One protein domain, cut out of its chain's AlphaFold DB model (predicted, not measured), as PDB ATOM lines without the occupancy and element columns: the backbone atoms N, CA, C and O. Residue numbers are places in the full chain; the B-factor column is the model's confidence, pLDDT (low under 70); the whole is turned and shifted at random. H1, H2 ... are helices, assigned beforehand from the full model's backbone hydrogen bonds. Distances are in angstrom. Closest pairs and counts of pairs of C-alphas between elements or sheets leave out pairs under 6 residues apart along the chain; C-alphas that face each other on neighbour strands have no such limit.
ATOM      1  N   LYS A 117     -52.699 -14.108 -47.555       42.34
ATOM      2  CA  LYS A 117     -52.668 -14.447 -48.994       42.34
ATOM      3  C   LYS A 117     -51.681 -13.599 -49.804       42.34
ATOM      4  O   LYS A 117     -51.027 -14.123 -50.700       42.34
ATOM      5  N   LYS A 118     -51.543 -12.307 -49.479       39.09
ATOM      6  CA  LYS A 118     -50.684 -11.381 -50.239       39.09
ATOM      7  C   LYS A 118     -49.242 -11.317 -49.721       39.09
ATOM      8  O   LYS A 118     -48.332 -11.113 -50.509       39.09
ATOM      9  N   LEU A 119     -49.022 -11.537 -48.420       46.50
ATOM     10  CA  LEU A 119     -47.681 -11.509 -47.816       46.50
ATOM     11  C   LEU A 119     -46.919 -12.841 -48.004       46.50
ATOM     12  O   LEU A 119     -45.706 -12.828 -48.209       46.50
ATOM     13  N   VAL A 120     -47.617 -13.991 -47.978       49.12
ATOM     14  CA  VAL A 120     -46.998 -15.326 -48.144       49.12
ATOM     15  C   VAL A 120     -46.487 -15.544 -49.562       49.12
ATOM     16  O   VAL A 120     -45.382 -16.056 -49.718       49.12
ATOM     17  N   GLY A 121     -47.247 -15.147 -50.588       45.16
ATOM     18  CA  GLY A 121     -46.881 -15.398 -51.988       45.16
ATOM     19  C   GLY A 121     -45.573 -14.725 -52.421       45.16
ATOM     20  O   GLY A 121     -44.799 -15.329 -53.165       45.16
ATOM     21  N   ASP A 122     -45.302 -13.521 -51.904       46.88
ATOM     22  CA  ASP A 122     -44.169 -12.700 -52.346       46.88
ATOM     23  C   ASP A 122     -42.918 -12.846 -51.460       46.88
ATOM     24  O   ASP A 122     -41.804 -12.691 -51.962       46.88
ATOM     25  N   GLN A 123     -43.062 -13.140 -50.156       49.25
ATOM     26  CA  GLN A 123     -41.923 -13.134 -49.215       49.25
ATOM     27  C   GLN A 123     -41.854 -14.309 -48.223       49.25
ATOM     28  O   GLN A 123     -40.854 -14.427 -47.515       49.25
ATOM     29  N   GLY A 124     -42.870 -15.178 -48.156       53.28
ATOM     30  CA  GLY A 124     -42.987 -16.182 -47.088       53.28
ATOM     31  C   GLY A 124     -43.021 -17.649 -47.529       53.28
ATOM     32  O   GLY A 124     -42.571 -18.521 -46.790       53.28
ATOM     33  N   SER A 125     -43.566 -17.938 -48.707       61.94
ATOM     34  CA  SER A 125     -43.729 -19.302 -49.216       61.94
ATOM     35  C   SER A 125     -42.395 -19.886 -49.686       61.94
ATOM     36  O   SER A 125     -41.598 -19.202 -50.333       61.94
ATOM     37  N   LEU A 126     -42.173 -21.182 -49.441       61.59
ATOM     38  CA  LEU A 126     -41.115 -21.936 -50.124       61.59
ATOM     39  C   LEU A 126     -41.399 -22.063 -51.625       61.59
ATOM     40  O   LEU A 126     -40.464 -22.202 -52.409       61.59
ATOM     41  N   LEU A 127     -42.670 -21.982 -52.026       67.69
ATOM     42  CA  LEU A 127     -43.121 -22.069 -53.412       67.69
ATOM     43  C   LEU A 127     -43.175 -20.665 -54.025       67.69
ATOM     44  O   LEU A 127     -44.227 -20.022 -54.058       67.69
ATOM     45  N   ARG A 128     -42.019 -20.156 -54.469       64.00
ATOM     46  CA  ARG A 128     -41.907 -18.792 -55.015       64.00
ATOM     47  C   ARG A 128     -42.890 -18.559 -56.165       64.00
ATOM     48  O   ARG A 128     -42.913 -19.318 -57.129       64.00
ATOM     49  N   GLY A 129     -43.657 -17.471 -56.080       64.31
ATOM     50  CA  GLY A 129     -44.609 -17.071 -57.119       64.31
ATOM     51  C   GLY A 129     -45.908 -17.883 -57.146       64.31
ATOM     52  O   GLY A 129     -46.746 -17.640 -58.013       64.31
ATOM     53  N   LYS A 130     -46.106 -18.817 -56.204       67.94
ATOM     54  CA  LYS A 130     -47.350 -19.573 -56.055       67.94
ATOM     55  C   LYS A 130     -48.041 -19.200 -54.746       67.94
ATOM     56  O   LYS A 130     -47.555 -19.497 -53.657       67.94
ATOM     57  N   ALA A 131     -49.208 -18.574 -54.866       69.38
ATOM     58  CA  ALA A 131     -50.119 -18.368 -53.747       69.38
ATOM     59  C   ALA A 131     -51.055 -19.577 -53.591       69.38
ATOM     60  O   ALA A 131     -51.405 -20.223 -54.579       69.38
ATOM     61  N   ALA A 132     -51.486 -19.851 -52.358       73.38
ATOM     62  CA  ALA A 132     -52.514 -20.852 -52.097       73.38
ATOM     63  C   ALA A 132     -53.851 -20.443 -52.739       73.38
ATOM     64  O   ALA A 132     -54.282 -19.284 -52.662       73.38
ATOM     65  N   THR A 133     -54.515 -21.414 -53.348       80.94
ATOM     66  CA  THR A 133     -55.801 -21.271 -54.035       80.94
ATOM     67  C   THR A 133     -56.945 -21.834 -53.188       80.94
ATOM     68  O   THR A 133     -56.718 -22.494 -52.172       80.94
ATOM     69  N   VAL A 134     -58.198 -21.552 -53.563       82.38
ATOM     70  CA  VAL A 134     -59.349 -22.179 -52.881       82.38
ATOM     71  C   VAL A 134     -59.424 -23.671 -53.206       82.38
ATOM     72  O   VAL A 134     -59.878 -24.463 -52.384       82.38
ATOM     73  N   GLU A 135     -58.903 -24.059 -54.366       87.19
ATOM     74  CA  GLU A 135     -58.769 -25.435 -54.817       87.19
ATOM     75  C   GLU A 135     -57.797 -26.222 -53.933       87.19
ATOM     76  O   GLU A 135     -58.111 -27.352 -53.574       87.19
ATOM     77  N   ASP A 136     -56.673 -25.631 -53.508       86.56
ATOM     78  CA  ASP A 136     -55.730 -26.294 -52.590       86.56
ATOM     79  C   ASP A 136     -56.410 -26.661 -51.254       86.56
ATOM     80  O   ASP A 136     -56.242 -27.770 -50.740       86.56
ATOM     81  N   VAL A 137     -57.240 -25.759 -50.716       87.75
ATOM     82  CA  VAL A 137     -58.023 -26.007 -49.491       87.75
ATOM     83  C   VAL A 137     -59.104 -27.060 -49.736       87.75
ATOM     84  O   VAL A 137     -59.272 -27.974 -48.926       87.75
ATOM     85  N   ALA A 138     -59.826 -26.966 -50.855       88.94
ATOM     86  CA  ALA A 138     -60.874 -27.918 -51.205       88.94
ATOM     87  C   ALA A 138     -60.322 -29.341 -51.376       88.94
ATOM     88  O   ALA A 138     -60.925 -30.289 -50.879       88.94
ATOM     89  N   GLN A 139     -59.160 -29.499 -52.014       91.88
ATOM     90  CA  GLN A 139     -58.512 -30.802 -52.186       91.88
ATOM     91  C   GLN A 139     -58.099 -31.417 -50.849       91.88
ATOM     92  O   GLN A 139     -58.316 -32.606 -50.622       91.88
ATOM     93  N   ALA A 140     -57.573 -30.615 -49.924       92.38
ATOM     94  CA  ALA A 140     -57.261 -31.102 -48.586       92.38
ATOM     95  C   ALA A 140     -58.515 -31.490 -47.789       92.38
ATOM     96  O   ALA A 140     -58.504 -32.499 -47.085       92.38
ATOM     97  N   ALA A 141     -59.610 -30.735 -47.925       93.62
ATOM     98  CA  ALA A 141     -60.886 -31.097 -47.316       93.62
ATOM     99  C   ALA A 141     -61.435 -32.413 -47.896       93.62
ATOM    100  O   ALA A 141     -61.888 -33.266 -47.139       93.62
ATOM    101  N   VAL A 142     -61.342 -32.615 -49.217       95.25
ATOM    102  CA  VAL A 142     -61.710 -33.881 -49.876       95.25
ATOM    103  C   VAL A 142     -60.848 -35.036 -49.367       95.25
ATOM    104  O   VAL A 142     -61.387 -36.088 -49.038       95.25
ATOM    105  N   PHE A 143     -59.534 -34.836 -49.233       95.94
ATOM    106  CA  PHE A 143     -58.633 -35.837 -48.665       95.94
ATOM    107  C   PHE A 143     -59.033 -36.211 -47.229       95.94
ATOM    108  O   PHE A 143     -59.267 -37.384 -46.956       95.94
ATOM    109  N   LEU A 144     -59.218 -35.234 -46.333       94.81
ATOM    110  CA  LEU A 144     -59.647 -35.458 -44.938       94.81
ATOM    111  C   LEU A 144     -61.064 -36.035 -44.798       94.81
ATOM    112  O   LEU A 144     -61.435 -36.534 -43.735       94.81
ATOM    113  N   ALA A 145     -61.876 -35.929 -45.843       94.88
ATOM    114  CA  ALA A 145     -63.207 -36.513 -45.909       94.88
ATOM    115  C   ALA A 145     -63.208 -37.949 -46.463       94.88
ATOM    116  O   ALA A 145     -64.249 -38.603 -46.434       94.88
ATOM    117  N   SER A 146     -62.075 -38.427 -46.987       95.50
ATOM    118  CA  SER A 146     -61.947 -39.741 -47.618       95.50
ATOM    119  C   SER A 146     -61.582 -40.848 -46.626       95.50
ATOM    120  O   SER A 146     -60.997 -40.597 -45.567       95.50
ATOM    121  N   ASP A 147     -61.858 -42.095 -47.016       93.06
ATOM    122  CA  ASP A 147     -61.522 -43.296 -46.239       93.06
ATOM    123  C   ASP A 147     -60.004 -43.502 -46.056       93.06
ATOM    124  O   ASP A 147     -59.580 -44.181 -45.117       93.06
ATOM    125  N   ASP A 148     -59.170 -42.859 -46.884       93.50
ATOM    126  CA  ASP A 148     -57.703 -42.934 -46.808       93.50
ATOM    127  C   ASP A 148     -57.149 -42.323 -45.509       93.50
ATOM    128  O   ASP A 148     -56.010 -42.580 -45.116       93.50
ATOM    129  N   THR A 149     -57.959 -41.530 -44.804       92.06
ATOM    130  CA  THR A 149     -57.560 -40.817 -43.584       92.06
ATOM    131  C   THR A 149     -57.960 -41.525 -42.293       92.06
ATOM    132  O   THR A 149     -57.875 -40.939 -41.218       92.06
ATOM    133  N   GLY A 150     -58.309 -42.817 -42.351       90.38
ATOM    134  CA  GLY A 150     -58.789 -43.596 -41.200       90.38
ATOM    135  C   GLY A 150     -57.870 -43.649 -39.964       90.38
ATOM    136  O   GLY A 150     -58.328 -44.041 -38.891       90.38
ATOM    137  N   PHE A 151     -56.598 -43.245 -40.082       92.12
ATOM    138  CA  PHE A 151     -55.643 -43.131 -38.968       92.12
ATOM    139  C   PHE A 151     -55.151 -41.693 -38.700       92.12
ATOM    140  O   PHE A 151     -54.251 -41.480 -37.891       92.12
ATOM    141  N   ILE A 152     -55.734 -40.693 -39.366       92.19
ATOM    142  CA  ILE A 152     -55.398 -39.274 -39.211       92.19
ATOM    143  C   ILE A 152     -56.523 -38.605 -38.419       92.19
ATOM    144  O   ILE A 152     -57.643 -38.464 -38.896       92.19
ATOM    145  N   THR A 153     -56.237 -38.184 -37.188       91.44
ATOM    146  CA  THR A 153     -57.209 -37.492 -36.331       91.44
ATOM    147  C   THR A 153     -56.512 -36.525 -35.380       91.44
ATOM    148  O   THR A 153     -55.316 -36.660 -35.124       91.44
ATOM    149  N   ALA A 154     -57.257 -35.541 -34.868       87.56
ATOM    150  CA  ALA A 154     -56.776 -34.536 -33.914       87.56
ATOM    151  C   ALA A 154     -55.492 -33.799 -34.359       87.56
ATOM    152  O   ALA A 154     -54.629 -33.485 -33.540       87.56
ATOM    153  N   HIS A 155     -55.365 -33.515 -35.659       88.00
ATOM    154  CA  HIS A 155     -54.200 -32.852 -36.243       88.00
ATOM    155  C   HIS A 155     -54.593 -31.617 -37.063       88.00
ATOM    156  O   HIS A 155     -55.688 -31.549 -37.617       88.00
ATOM    157  N   ASN A 156     -53.672 -30.657 -37.176       83.12
ATOM    158  CA  ASN A 156     -53.796 -29.522 -38.086       83.12
ATOM    159  C   ASN A 156     -53.040 -29.838 -39.380       83.12
ATOM    160  O   ASN A 156     -51.814 -29.770 -39.399       83.12
ATOM    161  N   LEU A 157     -53.750 -30.167 -40.461       87.25
ATOM    162  CA  LEU A 157     -53.127 -30.314 -41.779       87.25
ATOM    163  C   LEU A 157     -52.790 -28.924 -42.339       87.25
ATOM    164  O   LEU A 157     -53.679 -28.181 -42.751       87.25
ATOM    165  N   ILE A 158     -51.509 -28.558 -42.308       85.56
ATOM    166  CA  ILE A 158     -51.042 -27.230 -42.719       85.56
ATOM    167  C   ILE A 158     -50.909 -27.143 -44.245       85.56
ATOM    168  O   ILE A 158     -50.237 -27.964 -44.866       85.56
ATOM    169  N   ILE A 159     -51.527 -26.115 -44.838       83.06
ATOM    170  CA  ILE A 159     -51.514 -25.834 -46.283       83.06
ATOM    171  C   ILE A 159     -51.098 -24.372 -46.482       83.06
ATOM    172  O   ILE A 159     -51.932 -23.482 -46.632       83.06
ATOM    173  N   ASP A 160     -49.799 -24.094 -46.415       79.25
ATOM    174  CA  ASP A 160     -49.288 -22.715 -46.409       79.25
ATOM    175  C   ASP A 160     -48.026 -22.514 -47.262       79.25
ATOM    176  O   ASP A 160     -47.336 -21.504 -47.133       79.25
ATOM    177  N   GLY A 161     -47.691 -23.488 -48.113       76.44
ATOM    178  CA  GLY A 161     -46.469 -23.447 -48.918       76.44
ATOM    179  C   GLY A 161     -45.183 -23.487 -48.083       76.44
ATOM    180  O   GLY A 161     -44.148 -23.024 -48.551       76.44
ATOM    181  N   GLY A 162     -45.234 -24.007 -46.853       73.88
ATOM    182  CA  GLY A 162     -44.095 -24.097 -45.938       73.88
ATOM    183  C   GLY A 162     -43.880 -22.851 -45.081       73.88
ATOM    184  O   GLY A 162     -42.888 -22.789 -44.359       73.88
ATOM    185  N   TYR A 163     -44.788 -21.875 -45.130       71.88
ATOM    186  CA  TYR A 163     -44.655 -20.594 -44.433       71.88
ATOM    187  C   TYR A 163     -44.403 -20.729 -42.926       71.88
ATOM    188  O   TYR A 163     -43.564 -20.031 -42.367       71.88
ATOM    189  N   THR A 164     -45.096 -21.653 -42.265       71.06
ATOM    190  CA  THR A 164     -44.966 -21.896 -40.819       71.06
ATOM    191  C   THR A 164     -43.714 -22.675 -40.421       71.06
ATOM    192  O   THR A 164     -43.407 -22.754 -39.235       71.06
ATOM    193  N   SER A 165     -42.995 -23.270 -41.377       66.44
ATOM    194  CA  SER A 165     -41.869 -24.181 -41.108       66.44
ATOM    195  C   SER A 165     -40.542 -23.738 -41.730       66.44
ATOM    196  O   SER A 165     -39.488 -24.267 -41.379       66.44
ATOM    197  N   ALA A 166     -40.563 -22.797 -42.672       59.81
ATOM    198  CA  ALA A 166     -39.404 -22.463 -43.481       59.81
ATOM    199  C   ALA A 166     -38.552 -21.320 -42.920       59.81
ATOM    200  O   ALA A 166     -39.035 -20.226 -42.636       59.81
ATOM    201  N   ILE A 167     -37.235 -21.538 -42.938       53.97
ATOM    202  CA  ILE A 167     -36.254 -20.478 -43.185       53.97
ATOM    203  C   ILE A 167     -36.127 -20.366 -44.712       53.97
ATOM    204  O   ILE A 167     -35.910 -21.366 -45.398       53.97
ATOM    205  N   SER A 168     -36.256 -19.156 -45.260       54.22
ATOM    206  CA  SER A 168     -36.334 -18.870 -46.707       54.22
ATOM    207  C   SER A 168     -35.128 -19.336 -47.551       54.22
ATOM    208  O   SER A 168     -35.176 -19.284 -48.788       54.22
ATOM    209  N   SER A 169     -34.066 -19.844 -46.913       56.75
ATOM    210  CA  SER A 169     -32.833 -20.329 -47.540       56.75
ATOM    211  C   SER A 169     -32.980 -21.638 -48.328       56.75
ATOM    212  O   SER A 169     -32.108 -21.920 -49.141       56.75
ATOM    213  N   LEU A 170     -34.064 -22.410 -48.161       56.75
ATOM    214  CA  LEU A 170     -34.307 -23.671 -48.894       56.75
ATOM    215  C   LEU A 170     -35.342 -23.552 -50.031       56.75
ATOM    216  O   LEU A 170     -35.750 -24.552 -50.610       56.75
ATOM    217  N   SER A 171     -35.766 -22.339 -50.396       58.31
ATOM    218  CA  SER A 171     -36.847 -22.116 -51.380       58.31
ATOM    219  C   SER A 171     -36.575 -22.616 -52.816       58.31
ATOM    220  O   SER A 171     -37.491 -22.640 -53.626       58.31
ATOM    221  N   PHE A 172     -35.354 -23.039 -53.168       59.88
ATOM    222  CA  PHE A 172     -34.997 -23.457 -54.536       59.88
ATOM    223  C   PHE A 172     -35.201 -24.954 -54.841       59.88
ATOM    224  O   PHE A 172     -35.016 -25.356 -55.988       59.88
ATOM    225  N   ILE A 173     -35.558 -25.785 -53.852       64.00
ATOM    226  CA  ILE A 173     -35.722 -27.245 -54.041       64.00
ATOM    227  C   ILE A 173     -37.185 -27.713 -54.103       64.00
ATOM    228  O   ILE A 173     -37.429 -28.879 -54.413       64.00
ATOM    229  N   TYR A 174     -38.154 -26.837 -53.822       58.78
ATOM    230  CA  TYR A 174     -39.580 -27.176 -53.742       58.78
ATOM    231  C   TYR A 174     -40.352 -26.662 -54.972       58.78
ATOM    232  O   TYR A 174     -40.018 -25.609 -55.515       58.78
ATOM    233  N   LYS A 175     -41.348 -27.432 -55.436       56.12
ATOM    234  CA  LYS A 175     -42.188 -27.151 -56.617       56.12
ATOM    235  C   LYS A 175     -43.615 -26.793 -56.224       56.12
ATOM    236  O   LYS A 175     -44.135 -27.456 -55.302       56.12
TER     237      LYS A 175
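This is residues 117 to 175 of the 175 residues of an uncharacterized protein of Gossypium klotzschianum (UniProt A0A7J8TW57). With little regular structure, the printed part is a long, loose fold-back of chain: from the short helix H1 at one end it passes to H2, turns at residues 145 to 151, which stick out at the other end, and returns without a named element towards the end where H1 lies. The 59 printed residues have two named helices, H1 then H2, and no named strand; the class is all helix, with under half of the residues in named elements. It is loose, with a radius of gyration of the C-alphas of 13.2 A, and spans 36 by 21 by 18 A.

H1, residues 117 to 123, and H2, residues 134 to 144, are apart, joined by a short link of 10 residues. Residues 145 to 151 stand free. In H2 each O i to N i+4 pair is within hydrogen-bond range; in H1 1 of 3 is, and 0 of 4 O i to N i+3 pairs.

H1 begins at C-alpha 117 (-52.668, -14.447, -48.994). H2, 15.5 A long, ends at C-alpha 144 (-59.647, -35.458, -44.938).

The C-alphas farthest apart, of Asp 147 and Ser 169, are 36.8 A apart. The printed part has no cut. Confidence is low, with pLDDT under 70, at residues 117 to 131 and 165 to 175.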